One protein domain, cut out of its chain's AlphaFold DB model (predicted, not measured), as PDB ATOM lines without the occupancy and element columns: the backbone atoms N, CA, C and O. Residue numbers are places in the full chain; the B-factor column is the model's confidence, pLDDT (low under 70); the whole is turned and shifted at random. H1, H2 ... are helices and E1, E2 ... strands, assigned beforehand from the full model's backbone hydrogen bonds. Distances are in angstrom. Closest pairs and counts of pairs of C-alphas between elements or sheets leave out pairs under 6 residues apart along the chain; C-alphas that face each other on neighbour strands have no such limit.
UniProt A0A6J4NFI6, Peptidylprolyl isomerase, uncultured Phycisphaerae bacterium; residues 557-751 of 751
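This is residues 557 to 751 of the 751 residues of the protein "Peptidylprolyl isomerase" of uncultured Phycisphaerae bacterium (UniProt A0A6J4NFI6). The chain winds in stacked turns, a solenoid with three walls of strands: E1, E4, E7, E10, E13, E16, E18 and E19 make one wall, the short E2, E5, E8, E11 and E14 a narrow second, and E3, E6, E9, E12, E15, E17 and E20 the third. H1 caps the end of the stack at E19 and E20, and residues 636 to 659 loop out from the third wall. The printed part has 195 residues and is mostly strand, running E1 to E19, then H1, then E20. The first two walls form one branched, mixed sheet of 13 strands, and the third is a parallel sheet of seven. The whole is compact, with a radius of gyration of the C-alphas of 15.7 A and spans of 45 by 36 by 30 A.

Begin in the branched sheet, which is twisted, with E16, residues 679 to 688, which bends by 67 degrees at residue 682. On one side of it you find E13, residues 660 to 666, and E14, residues 669 to 671; on the other side is E18, residues 703 to 710. The three are parallel to E16, with N 664 and O 682 at 3.0 A, N 670 and O 687 at 2.8 A, and N 707 and O 683 at 2.9 A, within hydrogen-bond range. E18 forms an antiparallel hairpin with E19, residues 720 to 726, where N 723 and O 706 are 2.8 A apart. From E13, step through parallel neighbours to E10, residues 619 to 625, with N 623 and O 663 at 2.9 A; E7, residues 598 to 605, with N 603 and O 622 at 2.8 A; E4, residues 574 to 579, with N 577 and O 602 at 2.8 A; and E1, residues 558 to 561, with N 561 and O 578 at 2.8 A. From E14, step likewise to E11, residues 627 to 629, with N 628 and O 669 at 2.8 A; E8, residues 608 to 610, with N 609 and O 627 at 2.9 A; E5, residues 581 to 583, with N 582 and O 608 at 3.0 A; and E2, residues 564 to 566, with N 565 and O 581 at 2.9 A. The other sheet runs E3, residues 569 to 571, E6, 586 to 589, E9, 613 to 616, E12, 632 to 635, E15, 674 to 676, E17, 696 to 700, and E20, 746 to 750; for instance, N 634 of E12 and O 614 of E9 are 2.8 A apart. The sheets form a sandwich, two sheets face to face, their facing parts 8.7 A centre to centre. H1, residues 729 to 739, is on the branched sheet over E19, at a height of 9.2 A; its closest C-alphas to E19 are those of Phe 732 and Leu 726, 5.8 A. It only grazes the other sheet, with residues 729 to 733. Every O i to N i+4 pair in H1 is within hydrogen-bond range.

Find C-alpha 558, where E1 begins, at (4.838, 14.872, -55.740). E16 is 20.8 A long, from C-alpha 679 at (10.646, 8.736, -31.992). E18 measures 18.6 A, E10 18.5 A, E7 18.3 A, E13 18.0 A, E19 17.0 A and H1 15.7 A. E20 ends at C-alpha 750, (14.572, 0.954, -26.718).

Look to Asp 572 and Thr 715 for the two C-alphas farthest apart, 47.7 A. The printed part has no cut and ends at residue 751, the chain's last. The link E12 to E13 is long, with 24 residues. The mean pLDDT of the printed part is 91.0; residues 641 to 646, 691 to 694, 712 to 716 and 743 are under 70.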
ATOM      1  N   LYS A 557       7.795  17.875 -54.870       97.88
ATOM      2  CA  LYS A 557       6.443  18.050 -54.304       97.88
ATOM      3  C   LYS A 557       5.612  16.766 -54.376       97.88
ATOM      4  O   LYS A 557       4.906  16.432 -53.421       97.88
ATOM      5  N   SER A 558       5.661  16.066 -55.510       98.44
ATOM      6  CA  SER A 558       4.838  14.872 -55.740       98.44
ATOM      7  C   SER A 558       5.386  13.932 -56.815       98.44
ATOM      8  O   SER A 558       5.583  14.356 -57.956       98.44
ATOM      9  N   ILE A 559       5.494  12.645 -56.487       98.56
ATOM     10  CA  ILE A 559       5.737  11.545 -57.428       98.56
ATOM     11  C   ILE A 559       4.460  10.695 -57.534       98.56
ATOM     12  O   ILE A 559       3.902  10.260 -56.526       98.56
ATOM     13  N   LYS A 560       3.964  10.451 -58.749       98.62
ATOM     14  CA  LYS A 560       2.772   9.622 -58.989       98.62
ATOM     15  C   LYS A 560       3.048   8.574 -60.061       98.62
ATOM     16  O   LYS A 560       2.976   8.877 -61.247       98.62
ATOM     17  N   ILE A 561       3.330   7.352 -59.637       98.50
ATOM     18  CA  ILE A 561       3.548   6.196 -60.507       98.50
ATOM     19  C   ILE A 561       2.275   5.338 -60.497       98.50
ATOM     20  O   ILE A 561       1.634   5.170 -59.456       98.50
ATOM     21  N   GLY A 562       1.852   4.842 -61.659       98.00
ATOM     22  CA  GLY A 562       0.673   3.976 -61.767       98.00
ATOM     23  C   GLY A 562       0.979   2.490 -61.578       98.00
ATOM     24  O   GLY A 562       0.106   1.766 -61.105       98.00
ATOM     25  N   GLY A 563       2.205   2.062 -61.893       97.62
ATOM     26  CA  GLY A 563       2.720   0.702 -61.725       97.62
ATOM     27  C   GLY A 563       3.878   0.611 -60.720       97.62
ATOM     28  O   GLY A 563       3.815   1.179 -59.625       97.62
ATOM     29  N   GLU A 564       4.913  -0.138 -61.104       96.81
ATOM     30  CA  GLU A 564       6.184  -0.308 -60.385       96.81
ATOM     31  C   GLU A 564       7.001   0.994 -60.399       96.81
ATOM     32  O   GLU A 564       7.200   1.587 -61.458       96.81
ATOM     33  N   GLN A 565       7.512   1.421 -59.243       96.94
ATOM     34  CA  GLN A 565       8.667   2.314 -59.153       96.94
ATOM     35  C   GLN A 565       9.903   1.477 -58.817       96.94
ATOM     36  O   GLN A 565       9.859   0.650 -57.904       96.94
ATOM     37  N   ARG A 566      10.997   1.718 -59.542       95.06
ATOM     38  CA  ARG A 566      12.303   1.101 -59.306       95.06
ATOM     39  C   ARG A 566      13.412   2.085 -59.670       95.06
ATOM     40  O   ARG A 566      13.356   2.730 -60.714       95.06
ATOM     41  N   GLY A 567      14.414   2.173 -58.803       94.50
ATOM     42  CA  GLY A 567      15.490   3.158 -58.887       94.50
ATOM     43  C   GLY A 567      15.630   3.976 -57.608       94.50
ATOM     44  O   GLY A 567      14.753   3.962 -56.734       94.50
ATOM     45  N   ASP A 568      16.749   4.677 -57.521       96.31
ATOM     46  CA  ASP A 568      17.135   5.501 -56.380       96.31
ATOM     47  C   ASP A 568      16.438   6.865 -56.421       96.31
ATOM     48  O   ASP A 568      16.011   7.333 -57.478       96.31
ATOM     49  N   ILE A 569      16.319   7.529 -55.270       97.56
ATOM     50  CA  ILE A 569      15.772   8.892 -55.193       97.56
ATOM     51  C   ILE A 569      16.650   9.726 -54.264       97.56
ATOM     52  O   ILE A 569      16.582   9.567 -53.049       97.56
ATOM     53  N   THR A 570      17.426  10.648 -54.823       98.00
ATOM     54  CA  THR A 570      18.234  11.615 -54.067       98.00
ATOM     55  C   THR A 570      17.626  13.003 -54.222       98.00
ATOM     56  O   THR A 570      17.476  13.480 -55.347       98.00
ATOM     57  N   ALA A 571      17.257  13.637 -53.106       97.88
ATOM     58  CA  ALA A 571      16.635  14.963 -53.062       97.88
ATOM     59  C   ALA A 571      16.900  15.676 -51.722       97.88
ATOM     60  O   ALA A 571      17.325  15.045 -50.755       97.88
ATOM     61  N   ASP A 572      16.556  16.965 -51.617       96.94
ATOM     62  CA  ASP A 572      16.366  17.611 -50.304       96.94
ATOM     63  C   ASP A 572      15.219  16.904 -49.561       96.94
ATOM     64  O   ASP A 572      15.409  16.266 -48.524       96.94
ATOM     65  N   SER A 573      14.016  16.961 -50.134       97.31
ATOM     66  CA  SER A 573      12.797  16.441 -49.519       97.31
ATOM     67  C   SER A 573      11.786  15.935 -50.548       97.31
ATOM     68  O   SER A 573      11.824  16.297 -51.723       97.31
ATOM     69  N   LEU A 574      10.855  15.096 -50.092       98.12
ATOM     70  CA  LEU A 574       9.776  14.499 -50.875       98.12
ATOM     71  C   LEU A 574       8.432  14.730 -50.177       98.12
ATOM     72  O   LEU A 574       8.099  14.058 -49.205       98.12
ATOM     73  N   GLY A 575       7.618  15.654 -50.687       98.31
ATOM     74  CA  GLY A 575       6.309  15.977 -50.113       98.31
ATOM     75  C   GLY A 575       5.308  14.819 -50.200       98.31
ATOM     76  O   GLY A 575       4.582  14.541 -49.242       98.31
ATOM     77  N   SER A 576       5.270  14.112 -51.334       98.56
ATOM     78  CA  SER A 576       4.395  12.951 -51.513       98.56
ATOM     79  C   SER A 576       4.865  11.984 -52.602       98.56
ATOM     80  O   SER A 576       5.384  12.405 -53.632       98.56
ATOM     81  N   LEU A 577       4.612  10.690 -52.407       98.50
ATOM     82  CA  LEU A 577       4.737   9.650 -53.424       98.50
ATOM     83  C   LEU A 577       3.520   8.719 -53.395       98.50
ATOM     84  O   LEU A 577       3.047   8.326 -52.327       98.50
ATOM     85  N   SER A 578       3.044   8.321 -54.574       98.62
ATOM     86  CA  SER A 578       2.141   7.175 -54.720       98.62
ATOM     87  C   SER A 578       2.584   6.240 -55.842       98.62
ATOM     88  O   SER A 578       2.971   6.726 -56.903       98.62
ATOM     89  N   ALA A 579       2.514   4.930 -55.599       98.38
ATOM     90  CA  ALA A 579       2.880   3.865 -56.539       98.38
ATOM     91  C   ALA A 579       1.956   2.641 -56.379       98.38
ATOM     92  O   ALA A 579       1.215   2.534 -55.393       98.38
ATOM     93  N   GLN A 580       2.006   1.698 -57.323       98.00
ATOM     94  CA  GLN A 580       1.420   0.370 -57.117       98.00
ATOM     95  C   GLN A 580       2.387  -0.529 -56.338       98.00
ATOM     96  O   GLN A 580       1.963  -1.153 -55.373       98.00
ATOM     97  N   VAL A 581       3.668  -0.536 -56.718       97.88
ATOM     98  CA  VAL A 581       4.759  -1.300 -56.086       97.88
ATOM     99  C   VAL A 581       5.994  -0.404 -55.978       97.88
ATOM    100  O   VAL A 581       6.218   0.413 -56.872       97.88
ATOM    101  N   LEU A 582       6.789  -0.562 -54.918       97.50
ATOM    102  CA  LEU A 582       8.184  -0.099 -54.868       97.50
ATOM    103  C   LEU A 582       9.098  -1.325 -54.901       97.50
ATOM    104  O   LEU A 582       8.861  -2.263 -54.137       97.50
ATOM    105  N   GLN A 583      10.114  -1.326 -55.763       94.69
ATOM    106  CA  GLN A 583      11.033  -2.453 -55.913       94.69
ATOM    107  C   GLN A 583      12.495  -1.990 -55.936       94.69
ATOM    108  O   GLN A 583      12.951  -1.349 -56.884       94.69
ATOM    109  N   GLY A 584      13.240  -2.358 -54.894       90.88
ATOM    110  CA  GLY A 584      14.620  -1.932 -54.676       90.88
ATOM    111  C   GLY A 584      14.743  -0.426 -54.432       90.88
ATOM    112  O   GLY A 584      13.773   0.241 -54.064       90.88
ATOM    113  N   GLY A 585      15.944   0.098 -54.667       92.38
ATOM    114  CA  GLY A 585      16.264   1.521 -54.578       92.38
ATOM    115  C   GLY A 585      16.668   1.989 -53.177       92.38
ATOM    116  O   GLY A 585      16.020   1.671 -52.173       92.38
ATOM    117  N   LEU A 586      17.728   2.792 -53.129       95.06
ATOM    118  CA  LEU A 586      18.122   3.616 -51.995       95.06
ATOM    119  C   LEU A 586      17.581   5.034 -52.209       95.06
ATOM    120  O   LEU A 586      17.913   5.715 -53.177       95.06
ATOM    121  N   TRP A 587      16.732   5.502 -51.302       97.19
ATOM    122  CA  TRP A 587      16.227   6.869 -51.314       97.19
ATOM    123  C   TRP A 587      16.893   7.663 -50.193       97.19
ATOM    124  O   TRP A 587      16.865   7.237 -49.039       97.19
ATOM    125  N   THR A 588      17.470   8.816 -50.523       97.25
ATOM    126  CA  THR A 588      18.245   9.663 -49.613       97.25
ATOM    127  C   THR A 588      17.695  11.086 -49.622       97.25
ATOM    128  O   THR A 588      17.699  11.756 -50.656       97.25
ATOM    129  N   PHE A 589      17.241  11.554 -48.458       97.62
ATOM    130  CA  PHE A 589      16.643  12.879 -48.277       97.62
ATOM    131  C   PHE A 589      17.462  13.718 -47.298       97.62
ATOM    132  O   PHE A 589      17.540  13.386 -46.113       97.62
ATOM    133  N   THR A 590      18.076  14.786 -47.811       95.81
ATOM    134  CA  THR A 590      19.083  15.605 -47.111       95.81
ATOM    135  C   THR A 590      18.516  16.820 -46.371       95.81
ATOM    136  O   THR A 590      19.267  17.526 -45.694       95.81
ATOM    137  N   GLN A 591      17.202  17.068 -46.443       94.19
ATOM    138  CA  GLN A 591      16.549  18.153 -45.710       94.19
ATOM    139  C   GLN A 591      16.756  17.975 -44.199       94.19
ATOM    140  O   GLN A 591      16.166  17.089 -43.567       94.19
ATOM    141  N   ALA A 592      17.566  18.860 -43.616       90.06
ATOM    142  CA  ALA A 592      17.866  18.892 -42.190       90.06
ATOM    143  C   ALA A 592      16.595  18.882 -41.317       90.06
ATOM    144  O   ALA A 592      15.535  19.390 -41.704       90.06
ATOM    145  N   PHE A 593      16.703  18.300 -40.121       91.94
ATOM    146  CA  PHE A 593      15.589  18.230 -39.181       91.94
ATOM    147  C   PHE A 593      15.056  19.623 -38.807       91.94
ATOM    148  O   PHE A 593      15.796  20.514 -38.396       91.94
ATOM    149  N   ALA A 594      13.732  19.762 -38.863       90.88
ATOM    150  CA  ALA A 594      12.992  20.812 -38.179       90.88
ATOM    151  C   ALA A 594      11.678  20.207 -37.645       90.88
ATOM    152  O   ALA A 594      11.014  19.500 -38.409       90.88
ATOM    153  N   PRO A 595      11.247  20.486 -36.396       86.88
ATOM    154  CA  PRO A 595      10.122  19.784 -35.759       86.88
ATOM    155  C   PRO A 595       8.817  19.769 -36.571       86.88
ATOM    156  O   PRO A 595       8.102  18.773 -36.580       86.88
ATOM    157  N   ASN A 596       8.541  20.856 -37.300       90.19
ATOM    158  CA  ASN A 596       7.309  21.053 -38.070       90.19
ATOM    159  C   ASN A 596       7.469  20.785 -39.585       90.19
ATOM    160  O   ASN A 596       6.575  21.123 -40.361       90.19
ATOM    161  N   ARG A 597       8.590  20.198 -40.035       93.12
ATOM    162  CA  ARG A 597       8.809  19.763 -41.431       93.12
ATOM    163  C   ARG A 597       9.073  18.263 -41.496       93.12
ATOM    164  O   ARG A 597       9.655  17.676 -40.588       93.12
ATOM    165  N   THR A 598       8.691  17.656 -42.613       95.81
ATOM    166  CA  THR A 598       9.100  16.297 -42.991       95.81
ATOM    167  C   THR A 598      10.116  16.376 -44.121       95.81
ATOM    168  O   THR A 598      10.001  17.238 -44.984       95.81
ATOM    169  N   ALA A 599      11.141  15.527 -44.087       97.38
ATOM    170  CA  ALA A 599      12.011  15.267 -45.232       97.38
ATOM    171  C   ALA A 599      11.322  14.292 -46.205       97.38
ATOM    172  O   ALA A 599      11.439  14.443 -47.414       97.38
ATOM    173  N   VAL A 600      10.505  13.365 -45.684       98.25
ATOM    174  CA  VAL A 600       9.597  12.515 -46.473       98.25
ATOM    175  C   VAL A 600       8.180  12.654 -45.923       98.25
ATOM    176  O   VAL A 600       7.917  12.239 -44.801       98.25
ATOM    177  N   GLY A 601       7.260  13.244 -46.683       98.38
ATOM    178  CA  GLY A 601       5.902  13.574 -46.241       98.38
ATOM    179  C   GLY A 601       4.950  12.377 -46.224       98.38
ATOM    180  O   GLY A 601       4.708  11.774 -45.176       98.38
ATOM    181  N   LYS A 602       4.351  12.043 -47.373       98.56
ATOM    182  CA  LYS A 602       3.407  10.917 -47.495       98.56
ATOM    183  C   LYS A 602       3.808   9.933 -48.591       98.56
ATOM    184  O   LYS A 602       3.801  10.299 -49.759       98.56
ATOM    185  N   VAL A 603       4.046   8.677 -48.226       98.69
ATOM    186  CA  VAL A 603       4.301   7.562 -49.150       98.69
ATOM    187  C   VAL A 603       3.098   6.618 -49.126       98.69
ATOM    188  O   VAL A 603       2.721   6.113 -48.070       98.69
ATOM    189  N   THR A 604       2.471   6.377 -50.279       98.62
ATOM    190  CA  THR A 604       1.303   5.488 -50.396       98.62
ATOM    191  C   THR A 604       1.474   4.473 -51.521       98.62
ATOM    192  O   THR A 604       1.389   4.804 -52.701       98.62
ATOM    193  N   VAL A 605       1.658   3.217 -51.134       98.50
ATOM    194  CA  VAL A 605       1.896   2.073 -52.014       98.50
ATOM    195  C   VAL A 605       0.704   1.131 -51.879       98.50
ATOM    196  O   VAL A 605       0.297   0.815 -50.763       98.50
ATOM    197  N   ARG A 606       0.073   0.744 -52.993       97.56
ATOM    198  CA  ARG A 606      -1.149  -0.087 -52.935       97.56
ATOM    199  C   ARG A 606      -0.855  -1.578 -52.772       97.56
ATOM    200  O   ARG A 606      -1.608  -2.263 -52.092       97.56
ATOM    201  N   GLY A 607       0.210  -2.053 -53.411       97.56
ATOM    202  CA  GLY A 607       0.784  -3.386 -53.265       97.56
ATOM    203  C   GLY A 607       1.988  -3.366 -52.323       97.56
ATOM    204  O   GLY A 607       1.920  -2.773 -51.244       97.56
ATOM    205  N   SER A 608       3.078  -4.018 -52.724       97.25
ATOM    206  CA  SER A 608       4.259  -4.223 -51.883       97.25
ATOM    207  C   SER A 608       5.272  -3.073 -51.921       97.25
ATOM    208  O   SER A 608       5.464  -2.404 -52.938       97.25
ATOM    209  N   ILE A 609       5.974  -2.899 -50.802       97.56
ATOM    210  CA  ILE A 609       7.317  -2.309 -50.755       97.56
ATOM    211  C   ILE A 609       8.300  -3.473 -50.641       97.56
ATOM    212  O   ILE A 609       8.261  -4.192 -49.644       97.56
ATOM    213  N   THR A 610       9.157  -3.669 -51.640       95.75
ATOM    214  CA  THR A 610      10.077  -4.812 -51.709       95.75
ATOM    215  C   THR A 610      11.518  -4.318 -51.822       95.75
ATOM    216  O   THR A 610      11.879  -3.705 -52.822       95.75
ATOM    217  N   SER A 611      12.346  -4.579 -50.809       93.00
ATOM    218  CA  SER A 611      13.786  -4.244 -50.779       93.00
ATOM    219  C   SER A 611      14.148  -2.752 -50.941       93.00
ATOM    220  O   SER A 611      15.294  -2.424 -51.239       93.00
ATOM    221  N   THR A 612      13.194  -1.834 -50.753       95.31
ATOM    222  CA  THR A 612      13.427  -0.379 -50.800       95.31
ATOM    223  C   THR A 612      13.942   0.145 -49.459       95.31
ATOM    224  O   THR A 612      13.372  -0.161 -48.407       95.31
ATOM    225  N   THR A 613      14.977   0.988 -49.497       95.38
ATOM    226  CA  THR A 613      15.550   1.658 -48.318       95.38
ATOM    227  C   THR A 613      15.280   3.156 -48.369       95.38
ATOM    228  O   THR A 613      15.707   3.830 -49.299       95.38
ATOM    229  N   ILE A 614      14.612   3.698 -47.350       96.88
ATOM    230  CA  ILE A 614      14.360   5.136 -47.192       96.88
ATOM    231  C   ILE A 614      15.256   5.675 -46.074       96.88
ATOM    232  O   ILE A 614      15.059   5.327 -44.912       96.88
ATOM    233  N   ARG A 615      16.205   6.555 -46.409       96.44
ATOM    234  CA  ARG A 615      17.024   7.335 -45.468       96.44
ATOM    235  C   ARG A 615      16.633   8.808 -45.515       96.44
ATOM    236  O   ARG A 615      16.673   9.440 -46.567       96.44
ATOM    237  N   ALA A 616      16.295   9.372 -44.362       97.38
ATOM    238  CA  ALA A 616      15.975  10.784 -44.199       97.38
ATOM    239  C   ALA A 616      16.770  11.391 -43.037       97.38
ATOM    240  O   ALA A 616      16.790  10.837 -41.940       97.38
ATOM    241  N   THR A 617      17.380  12.559 -43.240       95.88
ATOM    242  CA  THR A 617      18.032  13.319 -42.154       95.88
ATOM    243  C   THR A 617      17.022  13.977 -41.212       95.88
ATOM    244  O   THR A 617      17.297  14.146 -40.028       95.88
ATOM    245  N   GLY A 618      15.847  14.349 -41.731       96.25
ATOM    246  CA  GLY A 618      14.725  14.908 -40.971       96.25
ATOM    247  C   GLY A 618      13.559  13.929 -40.783       96.25
ATOM    248  O   GLY A 618      13.660  12.740 -41.069       96.25
ATOM    249  N   ASN A 619      12.412  14.441 -40.320       97.75
ATOM    250  CA  ASN A 619      11.238  13.611 -40.016       97.75
ATOM    251  C   ASN A 619      10.666  12.886 -41.247       97.75
ATOM    252  O   ASN A 619      10.585  13.451 -42.341       97.75
ATOM    253  N   VAL A 620      10.131  11.691 -41.020       98.38
ATOM    254  CA  VAL A 620       9.290  10.952 -41.966       98.38
ATOM    255  C   VAL A 620       7.837  11.055 -41.494       98.38
ATOM    256  O   VAL A 620       7.534  10.881 -40.317       98.38
ATOM    257  N   GLY A 621       6.913  11.368 -42.392       98.25
ATOM    258  CA  GLY A 621       5.497  11.517 -42.080       98.25
ATOM    259  C   GLY A 621       4.772  10.174 -42.062       98.25
ATOM    260  O   GLY A 621       4.904   9.386 -41.127       98.25
ATOM    261  N   SER A 622       3.953   9.934 -43.084       98.31
ATOM    262  CA  SER A 622       3.092   8.749 -43.167       98.31
ATOM    263  C   SER A 622       3.510   7.822 -44.302       98.31
ATOM    264  O   SER A 622       3.511   8.228 -45.463       98.31
ATOM    265  N   ILE A 623       3.818   6.568 -43.970       98.62
ATOM    266  CA  ILE A 623       4.014   5.483 -44.935       98.62
ATOM    267  C   ILE A 623       2.808   4.547 -44.842       98.62
ATOM    268  O   ILE A 623       2.417   4.130 -43.751       98.62
ATOM    269  N   SER A 624       2.205   4.213 -45.980       98.44
ATOM    270  CA  SER A 624       1.135   3.217 -46.066       98.44
ATOM    271  C   SER A 624       1.396   2.238 -47.205       98.44
ATOM    272  O   SER A 624       1.568   2.694 -48.338       98.44
ATOM    273  N   ALA A 625       1.370   0.937 -46.923       98.38
ATOM    274  CA  ALA A 625       1.645  -0.138 -47.876       98.38
ATOM    275  C   ALA A 625       0.554  -1.223 -47.855       98.38
ATOM    276  O   ALA A 625      -0.120  -1.418 -46.839       98.38
ATOM    277  N   GLY A 626       0.411  -1.961 -48.957       98.06
ATOM    278  CA  GLY A 626      -0.328  -3.224 -48.982       98.06
ATOM    279  C   GLY A 626       0.424  -4.294 -48.190       98.06
ATOM    280  O   GLY A 626      -0.118  -4.831 -47.228       98.06
ATOM    281  N   SER A 627       1.695  -4.513 -48.529       97.19
ATOM    282  CA  SER A 627       2.652  -5.352 -47.791       97.19
ATOM    283  C   SER A 627       4.053  -4.724 -47.786       97.19
ATOM    284  O   SER A 627       4.330  -3.814 -48.574       97.19
ATOM    285  N   ILE A 628       4.944  -5.185 -46.908       95.88
ATOM    286  CA  ILE A 628       6.366  -4.813 -46.909       95.88
ATOM    287  C   ILE A 628       7.229  -6.070 -46.763       95.88
ATOM    288  O   ILE A 628       6.991  -6.877 -45.868       95.88
ATOM    289  N   VAL A 629       8.241  -6.211 -47.621       93.06
ATOM    290  CA  VAL A 629       9.213  -7.313 -47.620       93.06
ATOM    291  C   VAL A 629      10.621  -6.728 -47.757       93.06
ATOM    292  O   VAL A 629      10.889  -5.982 -48.701       93.06
ATOM    293  N   SER A 630      11.512  -7.024 -46.811       91.00
ATOM    294  CA  SER A 630      12.933  -6.603 -46.824       91.00
ATOM    295  C   SER A 630      13.161  -5.079 -46.886       91.00
ATOM    296  O   SER A 630      14.225  -4.615 -47.299       91.00
ATOM    297  N   GLY A 631      12.154  -4.277 -46.521       92.56
ATOM    298  CA  GLY A 631      12.220  -2.813 -46.565       92.56
ATOM    299  C   GLY A 631      12.977  -2.200 -45.381       92.56
ATOM    300  O   GLY A 631      13.077  -2.800 -44.309       92.56
ATOM    301  N   ARG A 632      13.463  -0.964 -45.545       93.69
ATOM    302  CA  ARG A 632      14.150  -0.214 -44.477       93.69
ATOM    303  C   ARG A 632      13.675   1.239 -44.413       93.69
ATOM    304  O   ARG A 632      13.510   1.874 -45.455       93.69
ATOM    305  N   VAL A 633      13.465   1.784 -43.213       96.50
ATOM    306  CA  VAL A 633      13.066   3.189 -42.995       96.50
ATOM    307  C   VAL A 633      13.866   3.810 -41.847       96.50
ATOM    308  O   VAL A 633      13.663   3.479 -40.681       96.50
ATOM    309  N   TYR A 634      14.725   4.769 -42.176       96.56
ATOM    310  CA  TYR A 634      15.591   5.476 -41.237       96.56
ATOM    311  C   TYR A 634      15.286   6.974 -41.249       96.56
ATOM    312  O   TYR A 634      15.343   7.613 -42.302       96.56
ATOM    313  N   ALA A 635      14.990   7.543 -40.080       97.12
ATOM    314  CA  ALA A 635      14.841   8.984 -39.888       97.12
ATOM    315  C   ALA A 635      15.815   9.454 -38.799       97.12
ATOM    316  O   ALA A 635      15.723   9.014 -37.655       97.12
ATOM    317  N   GLY A 636      16.771  10.312 -39.157       95.06
ATOM    318  CA  GLY A 636      17.828  10.801 -38.261       95.06
ATOM    319  C   GLY A 636      18.867   9.752 -37.828       95.06
ATOM    320  O   GLY A 636      19.757  10.081 -37.048       95.06
ATOM    321  N   ALA A 637      18.769   8.510 -38.320       93.25
ATOM    322  CA  ALA A 637      19.599   7.373 -37.921       93.25
ATOM    323  C   ALA A 637      20.632   6.985 -38.995       93.25
ATOM    324  O   ALA A 637      20.282   6.759 -40.156       93.25
ATOM    325  N   ASN A 638      21.890   6.841 -38.578       88.00
ATOM    326  CA  ASN A 638      23.017   6.394 -39.391       88.00
ATOM    327  C   ASN A 638      23.301   4.912 -39.100       88.00
ATOM    328  O   ASN A 638      23.959   4.583 -38.115       88.00
ATOM    329  N   VAL A 639      22.807   4.029 -39.970       84.44
ATOM    330  CA  VAL A 639      23.025   2.572 -39.917       84.44
ATOM    331  C   VAL A 639      23.786   2.138 -41.165       84.44
ATOM    332  O   VAL A 639      23.403   2.532 -42.271       84.44
ATOM    333  N   SER A 640      24.838   1.340 -40.994       74.75
ATOM    334  CA  SER A 640      25.639   0.727 -42.063       74.75
ATOM    335  C   SER A 640      24.865  -0.367 -42.806       74.75
ATOM    336  O   SER A 640      24.199  -1.189 -42.187       74.75
ATOM    337  N   ASP A 641      24.991  -0.430 -44.136       67.00
ATOM    338  CA  ASP A 641      24.415  -1.533 -44.928       67.00
ATOM    339  C   ASP A 641      25.269  -2.816 -44.902       67.00
ATOM    340  O   ASP A 641      24.814  -3.853 -45.377       67.00
ATOM    341  N   GLU A 642      26.479  -2.742 -44.337       56.97
ATOM    342  CA  GLU A 642      27.459  -3.837 -44.214       56.97
ATOM    343  C   GLU A 642      27.275  -4.693 -42.943       56.97
ATOM    344  O   GLU A 642      27.983  -5.679 -42.743       56.97
ATOM    345  N   GLU A 643      26.346  -4.317 -42.062       56.16
ATOM    346  CA  GLU A 643      26.095  -4.992 -40.785       56.16
ATOM    347  C   GLU A 643      25.168  -6.213 -40.964       56.16
ATOM    348  O   GLU A 643      24.386  -6.278 -41.913       56.16
ATOM    349  N   PHE A 644      25.229  -7.205 -40.069       58.31
ATOM    350  CA  PHE A 644      24.285  -8.333 -40.122       58.31
ATOM    351  C   PHE A 644      22.861  -7.876 -39.739       58.31
ATOM    352  O   PHE A 644      22.713  -7.014 -38.872       58.31
ATOM    353  N   PRO A 645      21.797  -8.454 -40.337       65.62
ATOM    354  CA  PRO A 645      20.428  -8.149 -39.935       65.62
ATOM    355  C   PRO A 645      20.150  -8.527 -38.462       65.62
ATOM    356  O   PRO A 645      20.652  -9.552 -38.000       65.62
ATOM    357  N   PRO A 646      19.303  -7.754 -37.751       64.56
ATOM    358  CA  PRO A 646      18.473  -6.681 -38.286       64.56
ATOM    359  C   PRO A 646      19.246  -5.363 -38.344       64.56
ATOM    360  O   PRO A 646      19.978  -5.004 -37.424       64.56
ATOM    361  N   PHE A 647      19.047  -4.619 -39.434       82.44
ATOM    362  CA  PHE A 647      19.777  -3.389 -39.740       82.44
ATOM    363  C   PHE A 647      19.268  -2.235 -38.858       82.44
ATOM    364  O   PHE A 647      18.510  -1.368 -39.306       82.44
ATOM    365  N   LEU A 648      19.653  -2.251 -37.581       88.38
ATOM    366  CA  LEU A 648      19.230  -1.331 -36.527       88.38
ATOM    367  C   LEU A 648      20.435  -0.657 -35.857       88.38
ATOM    368  O   LEU A 648      21.459  -1.311 -35.673       88.38
ATOM    369  N   PRO A 649      20.290   0.591 -35.374       89.88
ATOM    370  CA  PRO A 649      21.261   1.203 -34.475       89.88
ATOM    371  C   PRO A 649      21.608   0.303 -33.282       89.88
ATOM    372  O   PRO A 649      20.730  -0.323 -32.685       89.88
ATOM    373  N   ALA A 650      22.882   0.273 -32.908       87.81
ATOM    374  CA  ALA A 650      23.411  -0.373 -31.711       87.81
ATOM    375  C   ALA A 650      23.318   0.522 -30.455       87.81
ATOM    376  O   ALA A 650      23.458   0.032 -29.338       87.81
ATOM    377  N   GLY A 651      23.078   1.830 -30.614       89.38
ATOM    378  CA  GLY A 651      22.925   2.762 -29.493       89.38
ATOM    379  C   GLY A 651      22.614   4.200 -29.909       89.38
ATOM    380  O   GLY A 651      22.666   4.550 -31.090       89.38
ATOM    381  N   LEU A 652      22.342   5.060 -28.917       89.12
ATOM    382  CA  LEU A 652      21.952   6.467 -29.111       89.12
ATOM    383  C   LEU A 652      22.896   7.260 -30.033       89.12
ATOM    384  O   LEU A 652      22.434   8.092 -30.807       89.12
ATOM    385  N   GLY A 653      24.203   6.974 -29.997       90.06
ATOM    386  CA  GLY A 653      25.216   7.672 -30.801       90.06
ATOM    387  C   GLY A 653      25.079   7.519 -32.323       90.06
ATOM    388  O   GLY A 653      25.691   8.289 -33.057       90.06
ATOM    389  N   GLN A 654      24.273   6.569 -32.812       92.00
ATOM    390  CA  GLN A 654      23.957   6.430 -34.240       92.00
ATOM    391  C   GLN A 654      22.725   7.246 -34.678       92.00
ATOM    392  O   GLN A 654      22.471   7.361 -35.877       92.00
ATOM    393  N   PHE A 655      21.986   7.879 -33.759       93.31
ATOM    394  CA  PHE A 655      20.962   8.870 -34.109       93.31
ATOM    395  C   PHE A 655      21.597  10.262 -34.237       93.31
ATOM    396  O   PHE A 655      21.607  11.055 -33.299       93.31
ATOM    397  N   ALA A 656      22.141  10.556 -35.421       90.56
ATOM    398  CA  ALA A 656      22.799  11.827 -35.725       90.56
ATOM    399  C   ALA A 656      21.870  13.051 -35.605       90.56
ATOM    400  O   ALA A 656      22.347  14.157 -35.347       90.56
ATOM    401  N   PHE A 657      20.556  12.865 -35.771       91.38
ATOM    402  CA  PHE A 657      19.557  13.915 -35.579       91.38
ATOM    403  C   PHE A 657      18.332  13.383 -34.822       91.38
ATOM    404  O   PHE A 657      17.892  12.263 -35.097       91.38
ATOM    405  N   PRO A 658      17.712  14.181 -33.929       92.00
ATOM    406  CA  PRO A 658      16.381  13.865 -33.431       92.00
ATOM    407  C   PRO A 658      15.405  13.891 -34.608       92.00
ATOM    408  O   PRO A 658      15.359  14.863 -35.358       92.00
ATOM    409  N   ALA A 659      14.629  12.828 -34.795       96.56
ATOM    410  CA  ALA A 659      13.679  12.713 -35.893       96.56
ATOM    411  C   ALA A 659      12.554  11.734 -35.547       96.56
ATOM    412  O   ALA A 659      12.739  10.767 -34.807       96.56
ATOM    413  N   ARG A 660      11.369  11.981 -36.112       96.75
ATOM    414  CA  ARG A 660      10.174  11.163 -35.911       96.75
ATOM    415  C   ARG A 660       9.715  10.501 -37.206       96.75
ATOM    416  O   ARG A 660       9.668  11.158 -38.243       96.75
ATOM    417  N   VAL A 661       9.296   9.237 -37.121       98.25
ATOM    418  CA  VAL A 661       8.446   8.577 -38.133       98.25
ATOM    419  C   VAL A 661       6.999   8.672 -37.652       98.25
ATOM    420  O   VAL A 661       6.637   8.026 -36.675       98.25
ATOM    421  N   ALA A 662       6.152   9.491 -38.276       98.06
ATOM    422  CA  ALA A 662       4.846   9.829 -37.698       98.06
ATOM    423  C   ALA A 662       3.821   8.677 -37.733       98.06
ATOM    424  O   ALA A 662       3.035   8.534 -36.789       98.06
ATOM    425  N   SER A 663       3.824   7.851 -38.784       98.50
ATOM    426  CA  SER A 663       3.071   6.588 -38.816       98.50
ATOM    427  C   SER A 663       3.520   5.651 -39.937       98.50
ATOM    428  O   SER A 663       3.736   6.111 -41.061       98.50
ATOM    429  N   ILE A 664       3.501   4.343 -39.678       98.56
ATOM    430  CA  ILE A 664       3.590   3.295 -40.705       98.56
ATOM    431  C   ILE A 664       2.331   2.426 -40.618       98.56
ATOM    432  O   ILE A 664       1.967   1.973 -39.533       98.56
ATOM    433  N   ARG A 665       1.660   2.197 -41.752       98.44
ATOM    434  CA  ARG A 665       0.483   1.323 -41.853       98.44
ATOM    435  C   ARG A 665       0.644   0.304 -42.979       98.44
ATOM    436  O   ARG A 665       0.587   0.675 -44.148       98.44
ATOM    437  N   VAL A 666       0.736  -0.969 -42.627       98.00
ATOM    438  CA  VAL A 666       0.679  -2.105 -43.549       98.00
ATOM    439  C   VAL A 666      -0.703  -2.755 -43.444       98.00
ATOM    440  O   VAL A 666      -1.286  -2.805 -42.358       98.00
ATOM    441  N   ALA A 667      -1.282  -3.160 -44.577       96.44
ATOM    442  CA  ALA A 667      -2.636  -3.720 -44.629       96.44
ATOM    443  C   ALA A 667      -2.660  -5.256 -44.536       96.44
ATOM    444  O   ALA A 667      -3.535  -5.808 -43.871       96.44
ATOM    445  N   GLY A 668      -1.713  -5.915 -45.207       94.50
ATOM    446  CA  GLY A 668      -1.465  -7.354 -45.186       94.50
ATOM    447  C   GLY A 668      -0.192  -7.670 -44.409       94.50
ATOM    448  O   GLY A 668      -0.172  -7.531 -43.190       94.50
ATOM    449  N   ASP A 669       0.853  -8.097 -45.113       93.06
ATOM    450  CA  ASP A 669       2.022  -8.746 -44.510       93.06
ATOM    451  C   ASP A 669       3.237  -7.823 -44.371       93.06
ATOM    452  O   ASP A 669       3.540  -7.042 -45.275       93.06
ATOM    453  N   THR A 670       3.949  -7.948 -43.250       92.94
ATOM    454  CA  THR A 670       5.230  -7.289 -42.973       92.94
ATOM    455  C   THR A 670       6.289  -8.343 -42.656       92.94
ATOM    456  O   THR A 670       6.151  -9.091 -41.688       92.94
ATOM    457  N   ASN A 671       7.358  -8.378 -43.449       89.62
ATOM    458  CA  ASN A 671       8.445  -9.347 -43.337       89.62
ATOM    459  C   ASN A 671       9.813  -8.665 -43.548       89.62
ATOM    460  O   ASN A 671       9.930  -7.749 -44.367       89.62
ATOM    461  N   GLN A 672      10.840  -9.094 -42.806       88.44
ATOM    462  CA  GLN A 672      12.227  -8.592 -42.876       88.44
ATOM    463  C   GLN A 672      12.355  -7.049 -42.823       88.44
ATOM    464  O   GLN A 672      13.216  -6.457 -43.475       88.44
ATOM    465  N   PHE A 673      11.451  -6.367 -42.113       91.88
ATOM    466  CA  PHE A 673      11.342  -4.904 -42.127       91.88
ATOM    467  C   PHE A 673      12.155  -4.270 -40.991       91.88
ATOM    468  O   PHE A 673      12.034  -4.697 -39.848       91.88
ATOM    469  N   SER A 674      12.959  -3.244 -41.294       93.00
ATOM    470  CA  SER A 674      13.754  -2.495 -40.302       93.00
ATOM    471  C   SER A 674      13.329  -1.023 -40.229       93.00
ATOM    472  O   SER A 674      13.265  -0.347 -41.258       93.00
ATOM    473  N   VAL A 675      13.077  -0.495 -39.025       95.81
ATOM    474  CA  VAL A 675      12.746   0.929 -38.811       95.81
ATOM    475  C   VAL A 675      13.547   1.520 -37.655       95.81
ATOM    476  O   VAL A 675      13.516   0.981 -36.552       95.81
ATOM    477  N   ALA A 676      14.181   2.677 -37.867       96.62
ATOM    478  CA  ALA A 676      14.779   3.441 -36.772       96.62
ATOM    479  C   ALA A 676      14.529   4.951 -36.873       96.62
ATOM    480  O   ALA A 676      14.713   5.562 -37.928       96.62
ATOM    481  N   ALA A 677      14.142   5.551 -35.748       97.06
ATOM    482  CA  ALA A 677      14.086   6.998 -35.528       97.06
ATOM    483  C   ALA A 677      14.071   7.286 -34.022       97.06
ATOM    484  O   ALA A 677      13.597   6.441 -33.265       97.06
ATOM    485  N   THR A 678      14.501   8.467 -33.564       96.25
ATOM    486  CA  THR A 678      14.481   8.772 -32.115       96.25
ATOM    487  C   THR A 678      13.067   8.746 -31.530       96.25
ATOM    488  O   THR A 678      12.907   8.437 -30.357       96.25
ATOM    489  N   ALA A 679      12.038   9.006 -32.346       96.69
ATOM    490  CA  ALA A 679      10.646   8.736 -31.992       96.69
ATOM    491  C   ALA A 679       9.909   7.969 -33.099       96.69
ATOM    492  O   ALA A 679       9.856   8.403 -34.255       96.69
ATOM    493  N   LEU A 680       9.263   6.860 -32.747       98.19
ATOM    494  CA  LEU A 680       8.360   6.136 -33.636       98.19
ATOM    495  C   LEU A 680       6.906   6.426 -33.249       98.19
ATOM    496  O   LEU A 680       6.503   6.360 -32.093       98.19
ATOM    497  N   GLY A 681       6.108   6.809 -34.239       98.06
ATOM    498  CA  GLY A 681       4.713   7.168 -34.046       98.06
ATOM    499  C   GLY A 681       3.790   5.953 -34.046       98.06
ATOM    500  O   GLY A 681       4.012   4.954 -33.365       98.06
ATOM    501  N   LYS A 682       2.716   6.030 -34.835       98.19
ATOM    502  CA  LYS A 682       1.721   4.952 -34.907       98.19
ATOM    503  C   LYS A 682       2.165   3.874 -35.892       98.19
ATOM    504  O   LYS A 682       2.082   4.086 -37.102       98.19
ATOM    505  N   LEU A 683       2.603   2.729 -35.376       98.12
ATOM    506  CA  LEU A 683       2.969   1.551 -36.157       98.12
ATOM    507  C   LEU A 683       1.804   0.548 -36.161       98.12
ATOM    508  O   LEU A 683       1.375   0.058 -35.114       98.12
ATOM    509  N   ALA A 684       1.278   0.257 -37.347       97.69
ATOM    510  CA  ALA A 684       0.244  -0.745 -37.587       97.69
ATOM    511  C   ALA A 684       0.735  -1.694 -38.684       97.69
ATOM    512  O   ALA A 684       0.730  -1.330 -39.856       97.69
ATOM    513  N   LEU A 685       1.205  -2.878 -38.300       95.19
ATOM    514  CA  LEU A 685       2.058  -3.732 -39.138       95.19
ATOM    515  C   LEU A 685       1.311  -4.882 -39.839       95.19
ATOM    516  O   LEU A 685       1.940  -5.723 -40.473       95.19
ATOM    517  N   GLY A 686      -0.019  -4.934 -39.733       93.94
ATOM    518  CA  GLY A 686      -0.812  -6.023 -40.307       93.94
ATOM    519  C   GLY A 686      -0.473  -7.370 -39.655       93.94
ATOM    520  O   GLY A 686      -0.571  -7.484 -38.430       93.94
ATOM    521  N   ARG A 687      -0.090  -8.369 -40.456       91.31
ATOM    522  CA  ARG A 687       0.507  -9.637 -40.001       91.31
ATOM    523  C   ARG A 687       2.032  -9.524 -40.074       91.31
ATOM    524  O   ARG A 687       2.560  -9.150 -41.116       91.31
ATOM    525  N   VAL A 688       2.730  -9.847 -38.991       89.88
ATOM    526  CA  VAL A 688       4.198  -9.805 -38.913       89.88
ATOM    527  C   VAL A 688       4.745 -11.225 -38.878       89.88
ATOM    528  O   VAL A 688       4.377 -11.990 -37.988       89.88
ATOM    529  N   GLN A 689       5.614 -11.575 -39.825       85.12
ATOM    530  CA  GLN A 689       6.341 -12.849 -39.788       85.12
ATOM    531  C   GLN A 689       7.474 -12.783 -38.751       85.12
ATOM    532  O   GLN A 689       8.165 -11.769 -38.644       85.12
ATOM    533  N   THR A 690       7.619 -13.847 -37.961       74.00
ATOM    534  CA  THR A 690       8.433 -13.885 -36.723       74.00
ATOM    535  C   THR A 690       9.400 -15.074 -36.674       74.00
ATOM    536  O   THR A 690      10.219 -15.177 -35.768       74.00
ATOM    537  N   ASP A 691       9.308 -15.970 -37.647       68.44
ATOM    538  CA  ASP A 691      10.030 -17.235 -37.818       68.44
ATOM    539  C   ASP A 691      11.043 -17.197 -38.984       68.44
ATOM    540  O   ASP A 691      11.742 -18.169 -39.264       68.44
ATOM    541  N   GLU A 692      11.149 -16.045 -39.644       68.06
ATOM    542  CA  GLU A 692      11.968 -15.791 -40.831       68.06
ATOM    543  C   GLU A 692      13.453 -15.591 -40.504       68.06
ATOM    544  O   GLU A 692      13.805 -14.923 -39.532       68.06
ATOM    545  N   ALA A 693      14.348 -16.119 -41.347       69.19
ATOM    546  CA  ALA A 693      15.799 -16.131 -41.100       69.19
ATOM    547  C   ALA A 693      16.478 -14.742 -41.111       69.19
ATOM    548  O   ALA A 693      17.650 -14.625 -40.755       69.19
ATOM    549  N   ILE A 694      15.757 -13.693 -41.520       68.56
ATOM    550  CA  ILE A 694      16.184 -12.294 -41.442       68.56
ATOM    551  C   ILE A 694      15.207 -11.569 -40.501       68.56
ATOM    552  O   ILE A 694      14.043 -11.395 -40.876       68.56
ATOM    553  N   PRO A 695      15.644 -11.148 -39.299       71.62
ATOM    554  CA  PRO A 695      14.759 -10.553 -38.301       71.62
ATOM    555  C   PRO A 695      14.061  -9.265 -38.749       71.62
ATOM    556  O   PRO A 695      14.595  -8.436 -39.493       71.62
ATOM    557  N   PHE A 696      12.854  -9.087 -38.217       84.81
ATOM    558  CA  PHE A 696      12.145  -7.815 -38.177       84.81
ATOM    559  C   PHE A 696      12.742  -6.945 -37.060       84.81
ATOM    560  O   PHE A 696      13.052  -7.460 -35.986       84.81
ATOM    561  N   GLY A 697      12.873  -5.634 -37.279       90.00
ATOM    562  CA  GLY A 697      13.560  -4.739 -36.349       90.00
ATOM    563  C   GLY A 697      12.910  -3.366 -36.157       90.00
ATOM    564  O   GLY A 697      12.606  -2.670 -37.129       90.00
ATOM    565  N   LEU A 698      12.805  -2.918 -34.903       94.25
ATOM    566  CA  LEU A 698      12.499  -1.532 -34.524       94.25
ATOM    567  C   LEU A 698      13.564  -0.978 -33.567       94.25
ATOM    568  O   LEU A 698      13.985  -1.670 -32.647       94.25
ATOM    569  N   ALA A 699      13.944   0.290 -33.731       95.44
ATOM    570  CA  ALA A 699      14.853   0.985 -32.817       95.44
ATOM    571  C   ALA A 699      14.414   2.436 -32.556       95.44
ATOM    572  O   ALA A 699      14.187   3.200 -33.499       95.44
ATOM    573  N   SER A 700      14.294   2.830 -31.284       96.88
ATOM    574  CA  SER A 700      13.853   4.179 -30.897       96.88
ATOM    575  C   SER A 700      14.196   4.543 -29.448       96.88
ATOM    576  O   SER A 700      14.688   3.700 -28.710       96.88
ATOM    577  N   THR A 701      13.887   5.774 -29.026       96.00
ATOM    578  CA  THR A 701      13.802   6.138 -27.595       96.00
ATOM    579  C   THR A 701      12.346   6.223 -27.110       96.00
ATOM    580  O   THR A 701      12.111   6.482 -25.937       96.00
ATOM    581  N   GLN A 702      11.354   6.111 -28.008       96.31
ATOM    582  CA  GLN A 702       9.922   6.098 -27.669       96.31
ATOM    583  C   GLN A 702       9.070   5.558 -28.833       96.31
ATOM    584  O   GLN A 702       9.292   5.931 -29.990       96.31
ATOM    585  N   ILE A 703       8.049   4.742 -28.545       97.69
ATOM    586  CA  ILE A 703       7.035   4.324 -29.535       97.69
ATOM    587  C   ILE A 703       5.616   4.640 -29.035       97.69
ATOM    588  O   ILE A 703       5.139   4.030 -28.075       97.69
ATOM    589  N   ASP A 704       4.902   5.544 -29.729       97.31
ATOM    590  CA  ASP A 704       3.530   5.968 -29.370       97.31
ATOM    591  C   ASP A 704       2.587   4.757 -29.233       97.31
ATOM    592  O   ASP A 704       1.857   4.602 -28.245       97.31
ATOM    593  N   SER A 705       2.563   3.911 -30.271       97.19
ATOM    594  CA  SER A 705       1.772   2.681 -30.313       97.19
ATOM    595  C   SER A 705       2.258   1.723 -31.397       97.19
ATOM    596  O   SER A 705       2.412   2.134 -32.551       97.19
ATOM    597  N   LEU A 706       2.375   0.443 -31.051       96.56
ATOM    598  CA  LEU A 706       2.814  -0.644 -31.923       96.56
ATOM    599  C   LEU A 706       1.737  -1.737 -31.949       96.56
ATOM    600  O   LEU A 706       1.390  -2.314 -30.921       96.56
ATOM    601  N   THR A 707       1.156  -1.976 -33.125       96.25
ATOM    602  CA  THR A 707      -0.050  -2.800 -33.301       96.25
ATOM    603  C   THR A 707       0.074  -3.747 -34.494       96.25
ATOM    604  O   THR A 707       0.649  -3.383 -35.523       96.25
ATOM    605  N   GLY A 708      -0.493  -4.948 -34.383       94.00
ATOM    606  CA  GLY A 708      -0.446  -5.961 -35.438       94.00
ATOM    607  C   GLY A 708      -0.967  -7.316 -34.968       94.00
ATOM    608  O   GLY A 708      -1.687  -7.410 -33.971       94.00
ATOM    609  N   ARG A 709      -0.605  -8.366 -35.704       91.06
ATOM    610  CA  ARG A 709      -0.735  -9.773 -35.309       91.06
ATOM    611  C   ARG A 709       0.556 -10.510 -35.648       91.06
ATOM    612  O   ARG A 709       1.213 -10.125 -36.614       91.06
ATOM    613  N   THR A 710       0.893 -11.563 -34.911       86.06
ATOM    614  CA  THR A 710       1.888 -12.535 -35.396       86.06
ATOM    615  C   THR A 710       1.374 -13.203 -36.675       86.06
ATOM    616  O   THR A 710       0.169 -13.202 -36.954       86.06
ATOM    617  N   ALA A 711       2.281 -13.782 -37.456       77.56
ATOM    618  CA  ALA A 711       1.916 -14.724 -38.500       77.56
ATOM    619  C   ALA A 711       1.208 -15.957 -37.908       77.56
ATOM    620  O   ALA A 711       1.222 -16.199 -36.698       77.56
ATOM    621  N   ASP A 712       0.552 -16.692 -38.798       69.81
ATOM    622  CA  ASP A 712      -0.056 -17.992 -38.541       69.81
ATOM    623  C   ASP A 712       0.961 -19.044 -39.005       69.81
ATOM    624  O   ASP A 712       1.428 -18.963 -40.144       69.81
ATOM    625  N   THR A 713       1.333 -19.993 -38.147       64.81
ATOM    626  CA  THR A 713       2.191 -21.132 -38.521       64.81
ATOM    627  C   THR A 713       1.412 -22.434 -38.349       64.81
ATOM    628  O   THR A 713       0.388 -22.459 -37.670       64.81
ATOM    629  N   GLU A 714       1.895 -23.548 -38.912       60.09
ATOM    630  CA  GLU A 714       1.220 -24.857 -38.793       60.09
ATOM    631  C   GLU A 714       1.015 -25.331 -37.335       60.09
ATOM    632  O   GLU A 714       0.250 -26.263 -37.091       60.09
ATOM    633  N   THR A 715       1.688 -24.703 -36.362       60.53
ATOM    634  CA  THR A 715       1.643 -25.066 -34.937       60.53
ATOM    635  C   THR A 715       1.252 -23.924 -33.993       60.53
ATOM    636  O   THR A 715       0.988 -24.198 -32.820       60.53
ATOM    637  N   VAL A 716       1.178 -22.667 -34.455       66.31
ATOM    638  CA  VAL A 716       0.874 -21.495 -33.610       66.31
ATOM    639  C   VAL A 716      -0.133 -20.559 -34.301       66.31
ATOM    640  O   VAL A 716       0.181 -20.009 -35.357       66.31
ATOM    641  N   PRO A 717      -1.321 -20.320 -33.705       71.81
ATOM    642  CA  PRO A 717      -2.334 -19.443 -34.286       71.81
ATOM    643  C   PRO A 717      -1.967 -17.957 -34.147       71.81
ATOM    644  O   PRO A 717      -1.440 -17.535 -33.118       71.81
ATOM    645  N   SER A 718      -2.326 -17.141 -35.142       81.81
ATOM    646  CA  SER A 718      -2.026 -15.696 -35.151       81.81
ATOM    647  C   SER A 718      -2.560 -14.928 -33.922       81.81
ATOM    648  O   SER A 718      -3.771 -14.783 -33.718       81.81
ATOM    649  N   VAL A 719      -1.654 -14.356 -33.118       86.50
ATOM    650  CA  VAL A 719      -1.988 -13.619 -31.884       86.50
ATOM    651  C   VAL A 719      -1.974 -12.103 -32.136       86.50
ATOM    652  O   VAL A 719      -0.973 -11.576 -32.627       86.50
ATOM    653  N   PRO A 720      -3.050 -11.355 -31.816       90.69
ATOM    654  CA  PRO A 720      -3.077  -9.901 -31.948       90.69
ATOM    655  C   PRO A 720      -2.345  -9.187 -30.803       90.69
ATOM    656  O   PRO A 720      -2.543  -9.513 -29.635       90.69
ATOM    657  N   PHE A 721      -1.581  -8.141 -31.131       92.06
ATOM    658  CA  PHE A 721      -0.873  -7.301 -30.159       92.06
ATOM    659  C   PHE A 721      -1.188  -5.805 -30.333       92.06
ATOM    660  O   PHE A 721      -1.463  -5.318 -31.435       92.06
ATOM    661  N   SER A 722      -1.165  -5.061 -29.222       94.75
ATOM    662  CA  SER A 722      -1.445  -3.618 -29.186       94.75
ATOM    663  C   SER A 722      -0.698  -2.931 -28.038       94.75
ATOM    664  O   SER A 722      -1.291  -2.582 -27.014       94.75
ATOM    665  N   PHE A 723       0.588  -2.680 -28.244       94.31
ATOM    666  CA  PHE A 723       1.442  -1.953 -27.312       94.31
ATOM    667  C   PHE A 723       1.271  -0.437 -27.431       94.31
ATOM    668  O   PHE A 723       0.945   0.086 -28.504       94.31
ATOM    669  N   ARG A 724       1.483   0.282 -26.326       93.12
ATOM    670  CA  ARG A 724       1.353   1.749 -26.236       93.12
ATOM    671  C   ARG A 724       2.363   2.304 -25.239       93.12
ATOM    672  O   ARG A 724       2.581   1.653 -24.222       93.12
ATOM    673  N   ARG A 725       2.885   3.512 -25.504       91.00
ATOM    674  CA  ARG A 725       3.890   4.193 -24.657       91.00
ATOM    675  C   ARG A 725       5.059   3.267 -24.320       91.00
ATOM    676  O   ARG A 725       5.251   2.868 -23.175       91.00
ATOM    677  N   LEU A 726       5.762   2.834 -25.361       94.31
ATOM    678  CA  LEU A 726       6.992   2.067 -25.203       94.31
ATOM    679  C   LEU A 726       8.141   3.059 -25.063       94.31
ATOM    680  O   LEU A 726       8.777   3.412 -26.054       94.31
ATOM    681  N   ASP A 727       8.318   3.545 -23.840       93.31
ATOM    682  CA  ASP A 727       9.275   4.602 -23.499       93.31
ATOM    683  C   ASP A 727      10.584   4.021 -22.911       93.31
ATOM    684  O   ASP A 727      11.566   4.740 -22.754       93.31
ATOM    685  N   ASP A 728      10.610   2.713 -22.614       93.38
ATOM    686  CA  ASP A 728      11.774   1.946 -22.159       93.38
ATOM    687  C   ASP A 728      11.623   0.442 -22.491       93.38
ATOM    688  O   ASP A 728      10.517  -0.046 -22.756       93.38
ATOM    689  N   GLN A 729      12.734  -0.306 -22.461       93.62
ATOM    690  CA  GLN A 729      12.765  -1.731 -22.815       93.62
ATOM    691  C   GLN A 729      11.948  -2.617 -21.860       93.62
ATOM    692  O   GLN A 729      11.216  -3.492 -22.318       93.62
ATOM    693  N   ALA A 730      11.998  -2.377 -20.546       93.25
ATOM    694  CA  ALA A 730      11.276  -3.196 -19.572       93.25
ATOM    695  C   ALA A 730       9.751  -3.016 -19.694       93.25
ATOM    696  O   ALA A 730       8.996  -3.974 -19.520       93.25
ATOM    697  N   THR A 731       9.289  -1.820 -20.071       92.12
ATOM    698  CA  THR A 731       7.886  -1.544 -20.417       92.12
ATOM    699  C   THR A 731       7.430  -2.297 -21.675       92.12
ATOM    700  O   THR A 731       6.260  -2.685 -21.751       92.12
ATOM    701  N   PHE A 732       8.317  -2.549 -22.647       92.69
ATOM    702  CA  PHE A 732       8.025  -3.433 -23.781       92.69
ATOM    703  C   PHE A 732       8.004  -4.904 -23.353       92.69
ATOM    704  O   PHE A 732       6.983  -5.570 -23.539       92.69
ATOM    705  N   ASP A 733       9.071  -5.385 -22.716       90.75
ATOM    706  CA  ASP A 733       9.227  -6.786 -22.308       90.75
ATOM    707  C   ASP A 733       8.074  -7.241 -21.387       90.75
ATOM    708  O   ASP A 733       7.518  -8.330 -21.556       90.75
ATOM    709  N   ALA A 734       7.628  -6.378 -20.464       89.75
ATOM    710  CA  ALA A 734       6.477  -6.637 -19.598       89.75
ATOM    711  C   ALA A 734       5.146  -6.728 -20.371       89.75
ATOM    712  O   ALA A 734       4.310  -7.580 -20.058       89.75
ATOM    713  N   GLN A 735       4.935  -5.887 -21.392       91.00
ATOM    714  CA  GLN A 735       3.737  -5.962 -22.241       91.00
ATOM    715  C   GLN A 735       3.755  -7.201 -23.152       91.00
ATOM    716  O   GLN A 735       2.703  -7.797 -23.386       91.00
ATOM    717  N   VAL A 736       4.929  -7.622 -23.634       89.19
ATOM    718  CA  VAL A 736       5.117  -8.871 -24.394       89.19
ATOM    719  C   VAL A 736       4.795 -10.087 -23.527       89.19
ATOM    720  O   VAL A 736       3.983 -10.925 -23.925       89.19
ATOM    721  N   ALA A 737       5.373 -10.158 -22.323       87.50
ATOM    722  CA  ALA A 737       5.150 -11.253 -21.383       87.50
ATOM    723  C   ALA A 737       3.669 -11.384 -20.987       87.50
ATOM    724  O   ALA A 737       3.141 -12.493 -20.937       87.50
ATOM    725  N   ALA A 738       2.970 -10.259 -20.788       87.44
ATOM    726  CA  ALA A 738       1.538 -10.234 -20.480       87.44
ATOM    727  C   ALA A 738       0.630 -10.756 -21.616       87.44
ATOM    728  O   ALA A 738      -0.519 -11.113 -21.354       87.44
ATOM    729  N   LEU A 739       1.122 -10.807 -22.860       85.44
ATOM    730  CA  LEU A 739       0.407 -11.358 -24.019       85.44
ATOM    731  C   LEU A 739       0.887 -12.761 -24.432       85.44
ATOM    732  O   LEU A 739       0.280 -13.362 -25.316       85.44
ATOM    733  N   GLY A 740       1.955 -13.288 -23.820       81.50
ATOM    734  CA  GLY A 740       2.495 -14.621 -24.124       81.50
ATOM    735  C   GLY A 740       2.998 -14.788 -25.565       81.50
ATOM    736  O   GLY A 740       2.933 -15.889 -26.108       81.50
ATOM    737  N   LEU A 741       3.444 -13.704 -26.210       78.81
ATOM    738  CA  LEU A 741       3.785 -13.716 -27.637       78.81
ATOM    739  C   LEU A 741       5.101 -14.460 -27.917       78.81
ATOM    740  O   LEU A 741       6.127 -14.116 -27.323       78.81
ATOM    741  N   PRO A 742       5.134 -15.384 -28.893       72.31
ATOM    742  CA  PRO A 742       6.383 -15.877 -29.452       72.31
ATOM    743  C   PRO A 742       6.975 -14.797 -30.366       72.31
ATOM    744  O   PRO A 742       6.593 -14.680 -31.528       72.31
ATOM    745  N   LEU A 743       7.892 -13.980 -29.838       69.12
ATOM    746  CA  LEU A 743       8.552 -12.942 -30.641       69.12
ATOM    747  C   LEU A 743       9.444 -13.528 -31.742       69.12
ATOM    748  O   LEU A 743       9.493 -12.972 -32.835       69.12
ATOM    749  N   GLY A 744      10.140 -14.637 -31.465       76.50
ATOM    750  CA  GLY A 744      11.104 -15.224 -32.399       76.50
ATOM    751  C   GLY A 744      12.135 -14.185 -32.848       76.50
ATOM    752  O   GLY A 744      12.828 -13.598 -32.021       76.50
ATOM    753  N   ASN A 745      12.168 -13.914 -34.148       74.69
ATOM    754  CA  ASN A 745      13.063 -12.963 -34.802       74.69
ATOM    755  C   ASN A 745      12.446 -11.544 -34.920       74.69
ATOM    756  O   ASN A 745      12.677 -10.833 -35.898       74.69
ATOM    757  N   PHE A 746      11.632 -11.136 -33.939       85.06
ATOM    758  CA  PHE A 746      11.067  -9.786 -33.794       85.06
ATOM    759  C   PHE A 746      11.869  -8.984 -32.760       85.06
ATOM    760  O   PHE A 746      11.650  -9.113 -31.555       85.06
ATOM    761  N   GLU A 747      12.796  -8.147 -33.224       87.81
ATOM    762  CA  GLU A 747      13.670  -7.353 -32.362       87.81
ATOM    763  C   GLU A 747      13.146  -5.919 -32.174       87.81
ATOM    764  O   GLU A 747      12.805  -5.218 -33.131       87.81
ATOM    765  N   VAL A 748      13.111  -5.455 -30.922       91.25
ATOM    766  CA  VAL A 748      12.797  -4.067 -30.560       91.25
ATOM    767  C   VAL A 748      13.868  -3.574 -29.595       91.25
ATOM    768  O   VAL A 748      14.028  -4.152 -28.524       91.25
ATOM    769  N   ARG A 749      14.585  -2.512 -29.982       93.19
ATOM    770  CA  ARG A 749      15.588  -1.817 -29.162       93.19
ATOM    771  C   ARG A 749      15.032  -0.480 -28.676       93.19
ATOM    772  O   ARG A 749      14.730   0.394 -29.498       93.19
ATOM    773  N   LEU A 750      14.919  -0.314 -27.362       93.25
ATOM    774  CA  LEU A 750      14.572   0.954 -26.718       93.25
ATOM    775  C   LEU A 750      15.763   1.465 -25.897       93.25
ATOM    776  O   LEU A 750      16.379   0.696 -25.158       93.25
ATOM    777  N   PHE A 751      16.098   2.745 -26.085       90.81
ATOM    778  CA  PHE A 751      17.327   3.394 -25.607       90.81
ATOM    779  C   PHE A 751      17.068   4.611 -24.715       90.81
ATOM    780  O   PHE A 751      16.207   5.430 -25.111       90.81
TER     781      PHE A 751